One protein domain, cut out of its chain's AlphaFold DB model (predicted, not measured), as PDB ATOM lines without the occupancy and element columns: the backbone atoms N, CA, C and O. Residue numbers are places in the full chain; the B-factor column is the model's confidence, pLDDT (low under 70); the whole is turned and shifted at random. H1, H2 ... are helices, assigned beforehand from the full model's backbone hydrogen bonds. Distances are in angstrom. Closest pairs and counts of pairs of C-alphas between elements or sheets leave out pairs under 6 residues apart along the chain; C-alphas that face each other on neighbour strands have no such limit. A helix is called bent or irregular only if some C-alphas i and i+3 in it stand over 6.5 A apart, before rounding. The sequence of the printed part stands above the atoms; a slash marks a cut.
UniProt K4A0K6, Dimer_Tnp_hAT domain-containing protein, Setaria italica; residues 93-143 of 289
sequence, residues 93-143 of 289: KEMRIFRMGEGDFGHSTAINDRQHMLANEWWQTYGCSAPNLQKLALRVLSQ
ATOM      1  N   LYS A  93      56.340 -15.191  -5.418       73.44
ATOM      2  CA  LYS A  93      56.415 -13.732  -5.504       73.44
ATOM      3  C   LYS A  93      55.730 -13.013  -4.332       73.44
ATOM      4  O   LYS A  93      56.354 -12.143  -3.744       73.44
ATOM      5  N   GLU A  94      54.497 -13.369  -3.973       75.44
ATOM      6  CA  GLU A  94      53.759 -12.712  -2.877       75.44
ATOM      7  C   GLU A  94      54.380 -13.033  -1.513       75.44
ATOM      8  O   GLU A  94      54.573 -12.148  -0.685       75.44
ATOM      9  N   MET A  95      54.786 -14.292  -1.320       74.94
ATOM     10  CA  MET A  95      55.530 -14.712  -0.131       74.94
ATOM     11  C   MET A  95      56.866 -13.967  -0.010       74.94
ATOM     12  O   MET A  95      57.254 -13.575   1.087       74.94
ATOM     13  N   ARG A  96      57.568 -13.741  -1.129       77.19
ATOM     14  CA  ARG A  96      58.804 -12.951  -1.153       77.19
ATOM     15  C   ARG A  96      58.550 -11.490  -0.791       77.19
ATOM     16  O   ARG A  96      59.288 -10.970   0.029       77.19
ATOM     17  N   ILE A  97      57.510 -10.862  -1.346       77.25
ATOM     18  CA  ILE A  97      57.146  -9.466  -1.044       77.25
ATOM     19  C   ILE A  97      56.892  -9.296   0.460       77.25
ATOM     20  O   ILE A  97      57.469  -8.414   1.089       77.25
ATOM     21  N   PHE A  98      56.124 -10.206   1.066       79.25
ATOM     22  CA  PHE A  98      55.891 -10.204   2.511       79.25
ATOM     23  C   PHE A  98      57.181 -10.431   3.321       79.25
ATOM     24  O   PHE A  98      57.467  -9.682   4.254       79.25
ATOM     25  N   ARG A  99      57.994 -11.433   2.951       77.50
ATOM     26  CA  ARG A  99      59.245 -11.769   3.659       77.50
ATOM     27  C   ARG A  99      60.355 -10.736   3.500       77.50
ATOM     28  O   ARG A  99      61.227 -10.664   4.351       77.50
ATOM     29  N   MET A 100      60.371  -9.979   2.415       76.81
ATOM     30  CA  MET A 100      61.359  -8.920   2.212       76.81
ATOM     31  C   MET A 100      60.868  -7.573   2.746       76.81
ATOM     32  O   MET A 100      61.641  -6.618   2.759       76.81
ATOM     33  N   GLY A 101      59.616  -7.495   3.220       73.94
ATOM     34  CA  GLY A 101      59.001  -6.231   3.612       73.94
ATOM     35  C   GLY A 101      58.942  -5.260   2.435       73.94
ATOM     36  O   GLY A 101      59.236  -4.085   2.594       73.94
ATOM     37  N   GLU A 102      58.640  -5.756   1.238       73.75
ATOM     38  CA  GLU A 102      58.475  -4.934   0.040       73.75
ATOM     39  C   GLU A 102      57.018  -4.452  -0.075       73.75
ATOM     40  O   GLU A 102      56.093  -5.088   0.438       73.75
ATOM     41  N   GLY A 103      56.800  -3.333  -0.771       79.00
ATOM     42  CA  GLY A 103      55.466  -2.746  -0.938       79.00
ATOM     43  C   GLY A 103      54.882  -2.242   0.385       79.00
ATOM     44  O   GLY A 103      55.599  -1.676   1.213       79.00
ATOM     45  N   ASP A 104      53.588  -2.478   0.595       78.44
ATOM     46  CA  ASP A 104      52.852  -1.967   1.762       78.44
ATOM     47  C   ASP A 104      53.392  -2.516   3.092       78.44
ATOM     48  O   ASP A 104      53.314  -1.856   4.125       78.44
ATOM     49  N   PHE A 105      54.010  -3.702   3.081       79.56
ATOM     50  CA  PHE A 105      54.530  -4.351   4.286       79.56
ATOM     51  C   PHE A 105      55.791  -3.689   4.857       79.56
ATOM     52  O   PHE A 105      56.095  -3.902   6.035       79.56
ATOM     53  N   GLY A 106      56.531  -2.937   4.039       80.44
ATOM     54  CA  GLY A 106      57.762  -2.240   4.426       80.44
ATOM     55  C   GLY A 106      57.553  -0.820   4.932       80.44
ATOM     56  O   GLY A 106      58.509  -0.191   5.386       80.44
ATOM     57  N   HIS A 107      56.328  -0.298   4.836       85.12
ATOM     58  CA  HIS A 107      56.030   1.061   5.264       85.12
ATOM     59  C   HIS A 107      56.217   1.198   6.780       85.12
ATOM     60  O   HIS A 107      55.888   0.289   7.545       85.12
ATOM     61  N   SER A 108      56.730   2.342   7.240       81.81
ATOM     62  CA  SER A 108      56.980   2.576   8.670       81.81
ATOM     63  C   SER A 108      55.707   2.436   9.510       81.81
ATOM     64  O   SER A 108      55.759   1.869  10.599       81.81
ATOM     65  N   THR A 109      54.556   2.858   8.974       83.50
ATOM     66  CA  THR A 109      53.240   2.656   9.607       83.50
ATOM     67  C   THR A 109      52.881   1.175   9.689       83.50
ATOM     68  O   THR A 109      52.540   0.687  10.758       83.50
ATOM     69  N   ALA A 110      53.079   0.415   8.608       79.12
ATOM     70  CA  ALA A 110      52.823  -1.020   8.590       79.12
ATOM     71  C   ALA A 110      53.709  -1.791   9.571       79.12
ATOM     72  O   ALA A 110      53.306  -2.855  10.025       79.12
ATOM     73  N   ILE A 111      54.910  -1.306   9.888       79.56
ATOM     74  CA  ILE A 111      55.801  -1.913  10.885       79.56
ATOM     75  C   ILE A 111      55.355  -1.552  12.305       79.56
ATOM     76  O   ILE A 111      55.290  -2.440  13.155       79.56
ATOM     77  N   ASN A 112      55.028  -0.282  12.547       79.56
ATOM     78  CA  ASN A 112      54.592   0.205  13.854       79.56
ATOM     79  C   ASN A 112      53.252  -0.420  14.275       79.56
ATOM     80  O   ASN A 112      53.101  -0.921  15.388       79.56
ATOM     81  N   ASP A 113      52.304  -0.498  13.344       78.31
ATOM     82  CA  ASP A 113      50.947  -0.952  13.637       78.31
ATOM     83  C   ASP A 113      50.864  -2.465  13.888       78.31
ATOM     84  O   ASP A 113      49.872  -2.935  14.435       78.31
ATOM     85  N   ARG A 114      51.906  -3.253  13.570       77.38
ATOM     86  CA  ARG A 114      51.945  -4.702  13.882       77.38
ATOM     87  C   ARG A 114      51.806  -4.992  15.372       77.38
ATOM     88  O   ARG A 114      51.387  -6.087  15.729       77.38
ATOM     89  N   GLN A 115      52.241  -4.062  16.222       72.38
ATOM     90  CA  GLN A 115      52.230  -4.231  17.677       72.38
ATOM     91  C   GLN A 115      50.953  -3.694  18.325       72.38
ATOM     92  O   GLN A 115      50.642  -4.072  19.451       72.38
ATOM     93  N   HIS A 116      50.234  -2.816  17.627       73.12
ATOM     94  CA  HIS A 116      49.122  -2.052  18.192       73.12
ATOM     95  C   HIS A 116      47.773  -2.370  17.541       73.12
ATOM     96  O   HIS A 116      46.743  -2.009  18.097       73.12
ATOM     97  N   MET A 117      47.766  -3.054  16.394       76.31
ATOM     98  CA  MET A 117      46.561  -3.403  15.647       76.31
ATOM     99  C   MET A 117      46.315  -4.915  15.669       76.31
ATOM    100  O   MET A 117      47.250  -5.720  15.707       76.31
ATOM    101  N   LEU A 118      45.041  -5.309  15.617       75.31
ATOM    102  CA  LEU A 118      44.662  -6.715  15.546       75.31
ATOM    103  C   LEU A 118      45.171  -7.341  14.239       75.31
ATOM    104  O   LEU A 118      45.180  -6.712  13.179       75.31
ATOM    105  N   ALA A 119      45.585  -8.609  14.292       72.94
ATOM    106  CA  ALA A 119      46.203  -9.274  13.143       72.94
ATOM    107  C   ALA A 119      45.276  -9.316  11.911       72.94
ATOM    108  O   ALA A 119      45.737  -9.162  10.781       72.94
ATOM    109  N   ASN A 120      43.969  -9.494  12.113       74.56
ATOM    110  CA  ASN A 120      42.960  -9.472  11.050       74.56
ATOM    111  C   ASN A 120      42.847  -8.093  10.378       74.56
ATOM    112  O   ASN A 120      42.769  -8.020   9.154       74.56
ATOM    113  N   GLU A 121      42.850  -7.017  11.159       73.69
ATOM    114  CA  GLU A 121      42.797  -5.637  10.673       73.69
ATOM    115  C   GLU A 121      44.102  -5.262   9.970       73.69
ATOM    116  O   GLU A 121      44.085  -4.697   8.881       73.69
ATOM    117  N   TRP A 122      45.243  -5.701  10.503       85.19
ATOM    118  CA  TRP A 122      46.543  -5.496   9.875       85.19
ATOM    119  C   TRP A 122      46.645  -6.128   8.492       85.19
ATOM    120  O   TRP A 122      47.078  -5.474   7.539       85.19
ATOM    121  N   TRP A 123      46.185  -7.374   8.347       83.31
ATOM    122  CA  TRP A 123      46.131  -8.023   7.040       83.31
ATOM    123  C   TRP A 123      45.139  -7.348   6.093       83.31
ATOM    124  O   TRP A 123      45.402  -7.327   4.895       83.31
ATOM    125  N   GLN A 124      44.035  -6.770   6.574       82.25
ATOM    126  CA  GLN A 124      43.110  -6.009   5.724       82.25
ATOM    127  C   GLN A 124      43.728  -4.700   5.221       82.25
ATOM    128  O   GLN A 124      43.621  -4.408   4.032       82.25
ATOM    129  N   THR A 125      44.426  -3.971   6.090       82.44
ATOM    130  CA  THR A 125      44.996  -2.651   5.787       82.44
ATOM    131  C   THR A 125      46.249  -2.732   4.915       82.44
ATOM    132  O   THR A 125      46.381  -1.980   3.952       82.44
ATOM    133  N   TYR A 126      47.164  -3.659   5.213       81.81
ATOM    134  CA  TYR A 126      48.490  -3.722   4.579       81.81
ATOM    135  C   TYR A 126      48.673  -4.919   3.632       81.81
ATOM    136  O   TYR A 126      49.709  -5.058   2.986       81.81
ATOM    137  N   GLY A 127      47.669  -5.794   3.514       81.88
ATOM    138  CA  GLY A 127      47.729  -7.005   2.688       81.88
ATOM    139  C   GLY A 127      47.519  -6.799   1.183       81.88
ATOM    140  O   GLY A 127      47.647  -7.763   0.428       81.88
ATOM    141  N   CYS A 128      47.219  -5.579   0.728       83.69
ATOM    142  CA  CYS A 128      46.890  -5.263  -0.670       83.69
ATOM    143  C   CYS A 128      47.997  -5.661  -1.659       83.69
ATOM    144  O   CYS A 128      47.713  -6.161  -2.749       83.69
ATOM    145  N   SER A 129      49.260  -5.521  -1.251       78.00
ATOM    146  CA  SER A 129      50.440  -5.942  -2.018       78.00
ATOM    147  C   SER A 129      50.555  -7.465  -2.233       78.00
ATOM    148  O   SER A 129      51.330  -7.910  -3.082       78.00
ATOM    149  N   ALA A 130      49.801  -8.283  -1.491       80.50
ATOM    150  CA  ALA A 130      49.801  -9.741  -1.598       80.50
ATOM    151  C   ALA A 130      48.379 -10.316  -1.416       80.50
ATOM    152  O   ALA A 130      48.066 -10.897  -0.374       80.50
ATOM    153  N   PRO A 131      47.494 -10.181  -2.420       77.75
ATOM    154  CA  PRO A 131      46.064 -10.455  -2.267       77.75
ATOM    155  C   PRO A 131      45.732 -11.938  -2.039       77.75
ATOM    156  O   PRO A 131      44.725 -12.254  -1.401       77.75
ATOM    157  N   ASN A 132      46.541 -12.878  -2.543       74.44
ATOM    158  CA  ASN A 132      46.313 -14.303  -2.281       74.44
ATOM    159  C   ASN A 132      46.803 -14.673  -0.877       74.44
ATOM    160  O   ASN A 132      46.124 -15.417  -0.167       74.44
ATOM    161  N   LEU A 133      47.934 -14.101  -0.456       72.69
ATOM    162  CA  LEU A 133      48.454 -14.255   0.901       72.69
ATOM    163  C   LEU A 133      47.520 -13.636   1.949       72.69
ATOM    164  O   LEU A 133      47.256 -14.264   2.967       72.69
ATOM    165  N   GLN A 134      46.956 -12.461   1.667       78.94
ATOM    166  CA  GLN A 134      45.972 -11.782   2.508       78.94
ATOM    167  C   GLN A 134      44.729 -12.649   2.722       78.94
ATOM    168  O   GLN A 134      44.314 -12.867   3.858       78.94
ATOM    169  N   LYS A 135      44.153 -13.207   1.648       73.50
ATOM    170  CA  LYS A 135      42.996 -14.110   1.749       73.50
ATOM    171  C   LYS A 135      43.303 -15.339   2.597       73.50
ATOM    172  O   LYS A 135      42.452 -15.762   3.374       73.50
ATOM    173  N   LEU A 136      44.495 -15.917   2.451       72.12
ATOM    174  CA  LEU A 136      44.899 -17.048   3.276       72.12
ATOM    175  C   LEU A 136      45.070 -16.636   4.738       72.12
ATOM    176  O   LEU A 136      44.530 -17.304   5.610       72.12
ATOM    177  N   ALA A 137      45.785 -15.546   5.004       70.19
ATOM    178  CA  ALA A 137      46.030 -15.061   6.353       70.19
ATOM    179  C   ALA A 137      44.721 -14.749   7.083       70.19
ATOM    180  O   ALA A 137      44.530 -15.209   8.201       70.19
ATOM    181  N   LEU A 138      43.778 -14.067   6.425       69.69
ATOM    182  CA  LEU A 138      42.454 -13.801   6.989       69.69
ATOM    183  C   LEU A 138      41.672 -15.085   7.260       69.69
ATOM    184  O   LEU A 138      41.050 -15.197   8.310       69.69
ATOM    185  N   ARG A 139      41.751 -16.084   6.369       65.12
ATOM    186  CA  ARG A 139      41.136 -17.395   6.617       65.12
ATOM    187  C   ARG A 139      41.753 -18.085   7.828       65.12
ATOM    188  O   ARG A 139      41.002 -18.541   8.677       65.12
ATOM    189  N   VAL A 140      43.083 -18.137   7.933       66.75
ATOM    190  CA  VAL A 140      43.780 -18.756   9.077       66.75
ATOM    191  C   VAL A 140      43.416 -18.037  10.375       66.75
ATOM    192  O   VAL A 140      43.076 -18.682  11.355       66.75
ATOM    193  N   LEU A 141      43.433 -16.703  10.374       66.31
ATOM    194  CA  LEU A 141      43.099 -15.892  11.546       66.31
ATOM    195  C   LEU A 141      41.618 -15.978  11.932       66.31
ATOM    196  O   LEU A 141      41.281 -15.766  13.089       66.31
ATOM    197  N   SER A 142      40.741 -16.304  10.980       65.94
ATOM    198  CA  SER A 142      39.323 -16.574  11.244       65.94
ATOM    199  C   SER A 142      39.050 -17.996  11.749       65.94
ATOM    200  O   SER A 142      37.915 -18.301  12.110       65.94
ATOM    201  N   GLN A 143      40.054 -18.881  11.767       58.94
ATOM    202  CA  GLN A 143      39.891 -20.217  12.333       58.94
ATOM    203  C   GLN A 143      39.973 -20.160  13.859       58.94
ATOM    204  O   GLN A 143      40.853 -19.530  14.442       58.94
TER     205      GLN A 143
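Overview. This is residues 93 to 143 of the 289 residues of the protein "Dimer_Tnp_hAT domain-containing protein" of Setaria italica (UniProt K4A0K6). Look first for three short helices, H1, H2 and H3, which follow one another in an arc along one side of a helical hairpin made by the two longest helices, H4 and H5, side by side. H2 packs on H4, while H1 and H3 are more loosely placed at the two ends of the arc. The printed part has 51 residues with five named helices, H1 to H5 in chain order, and no named strand; the class is all helix. It is compact, with a radius of gyration of the C-alphas of 10.2 A, and flat, spanning 28 by 27 by 14 A.

Along the chain. Find C-alpha 93 at (56.415, -13.732, -5.504); from there H1 runs through residues 93 to 100, 10.4 A long. H2 is residues 103 to 106, 5.9 A, and H3 residues 108 to 112, 6.2 A. At C-alpha 119, (46.203, -9.274, 13.143), H4 begins and runs 16.1 A to residue 129; it is irregular, with C-alphas 126 and 129 7.2 A apart. H5, residues 131 to 141, runs 15.1 A to C-alpha 141 at (43.099, -15.892, 11.546).

Arrangement. H1 and H2 touch only at the corner, closest at the C-alphas of Phe 98 and Phe 105, 6.3 A. H1 and H5 only just touch, with 3 pairs of C-alphas within 8 A, the closest being Glu 94 and Leu 133 at 6.7 A. H2 and H4 touch, closest at the C-alphas of Asp 104 and Tyr 126, 5.5 A. H3 and H4 are close but not clearly touching, closest at the C-alphas of Ala 110 and Tyr 126, 6.5 A. H4 and H5 form a hairpin and touch at a shallow tilt of 10 degrees, opposite ways, closest at the C-alphas of Gly 127 and Gln 134, 5.1 A. H3 and H5 are apart. Every O i to N i+4 pair is within hydrogen-bond range in H1, H3 and H5, and 5 of 7 are in H4; H2 is too short for such a pair.

Size, cuts and confidence. The C-alphas of Ser 108 and Gln 143, the two farthest apart, are 28.7 A from each other. The printed part has no cut and no long link. Its mean pLDDT is 76.3, and residues 138 to 143 are under 70.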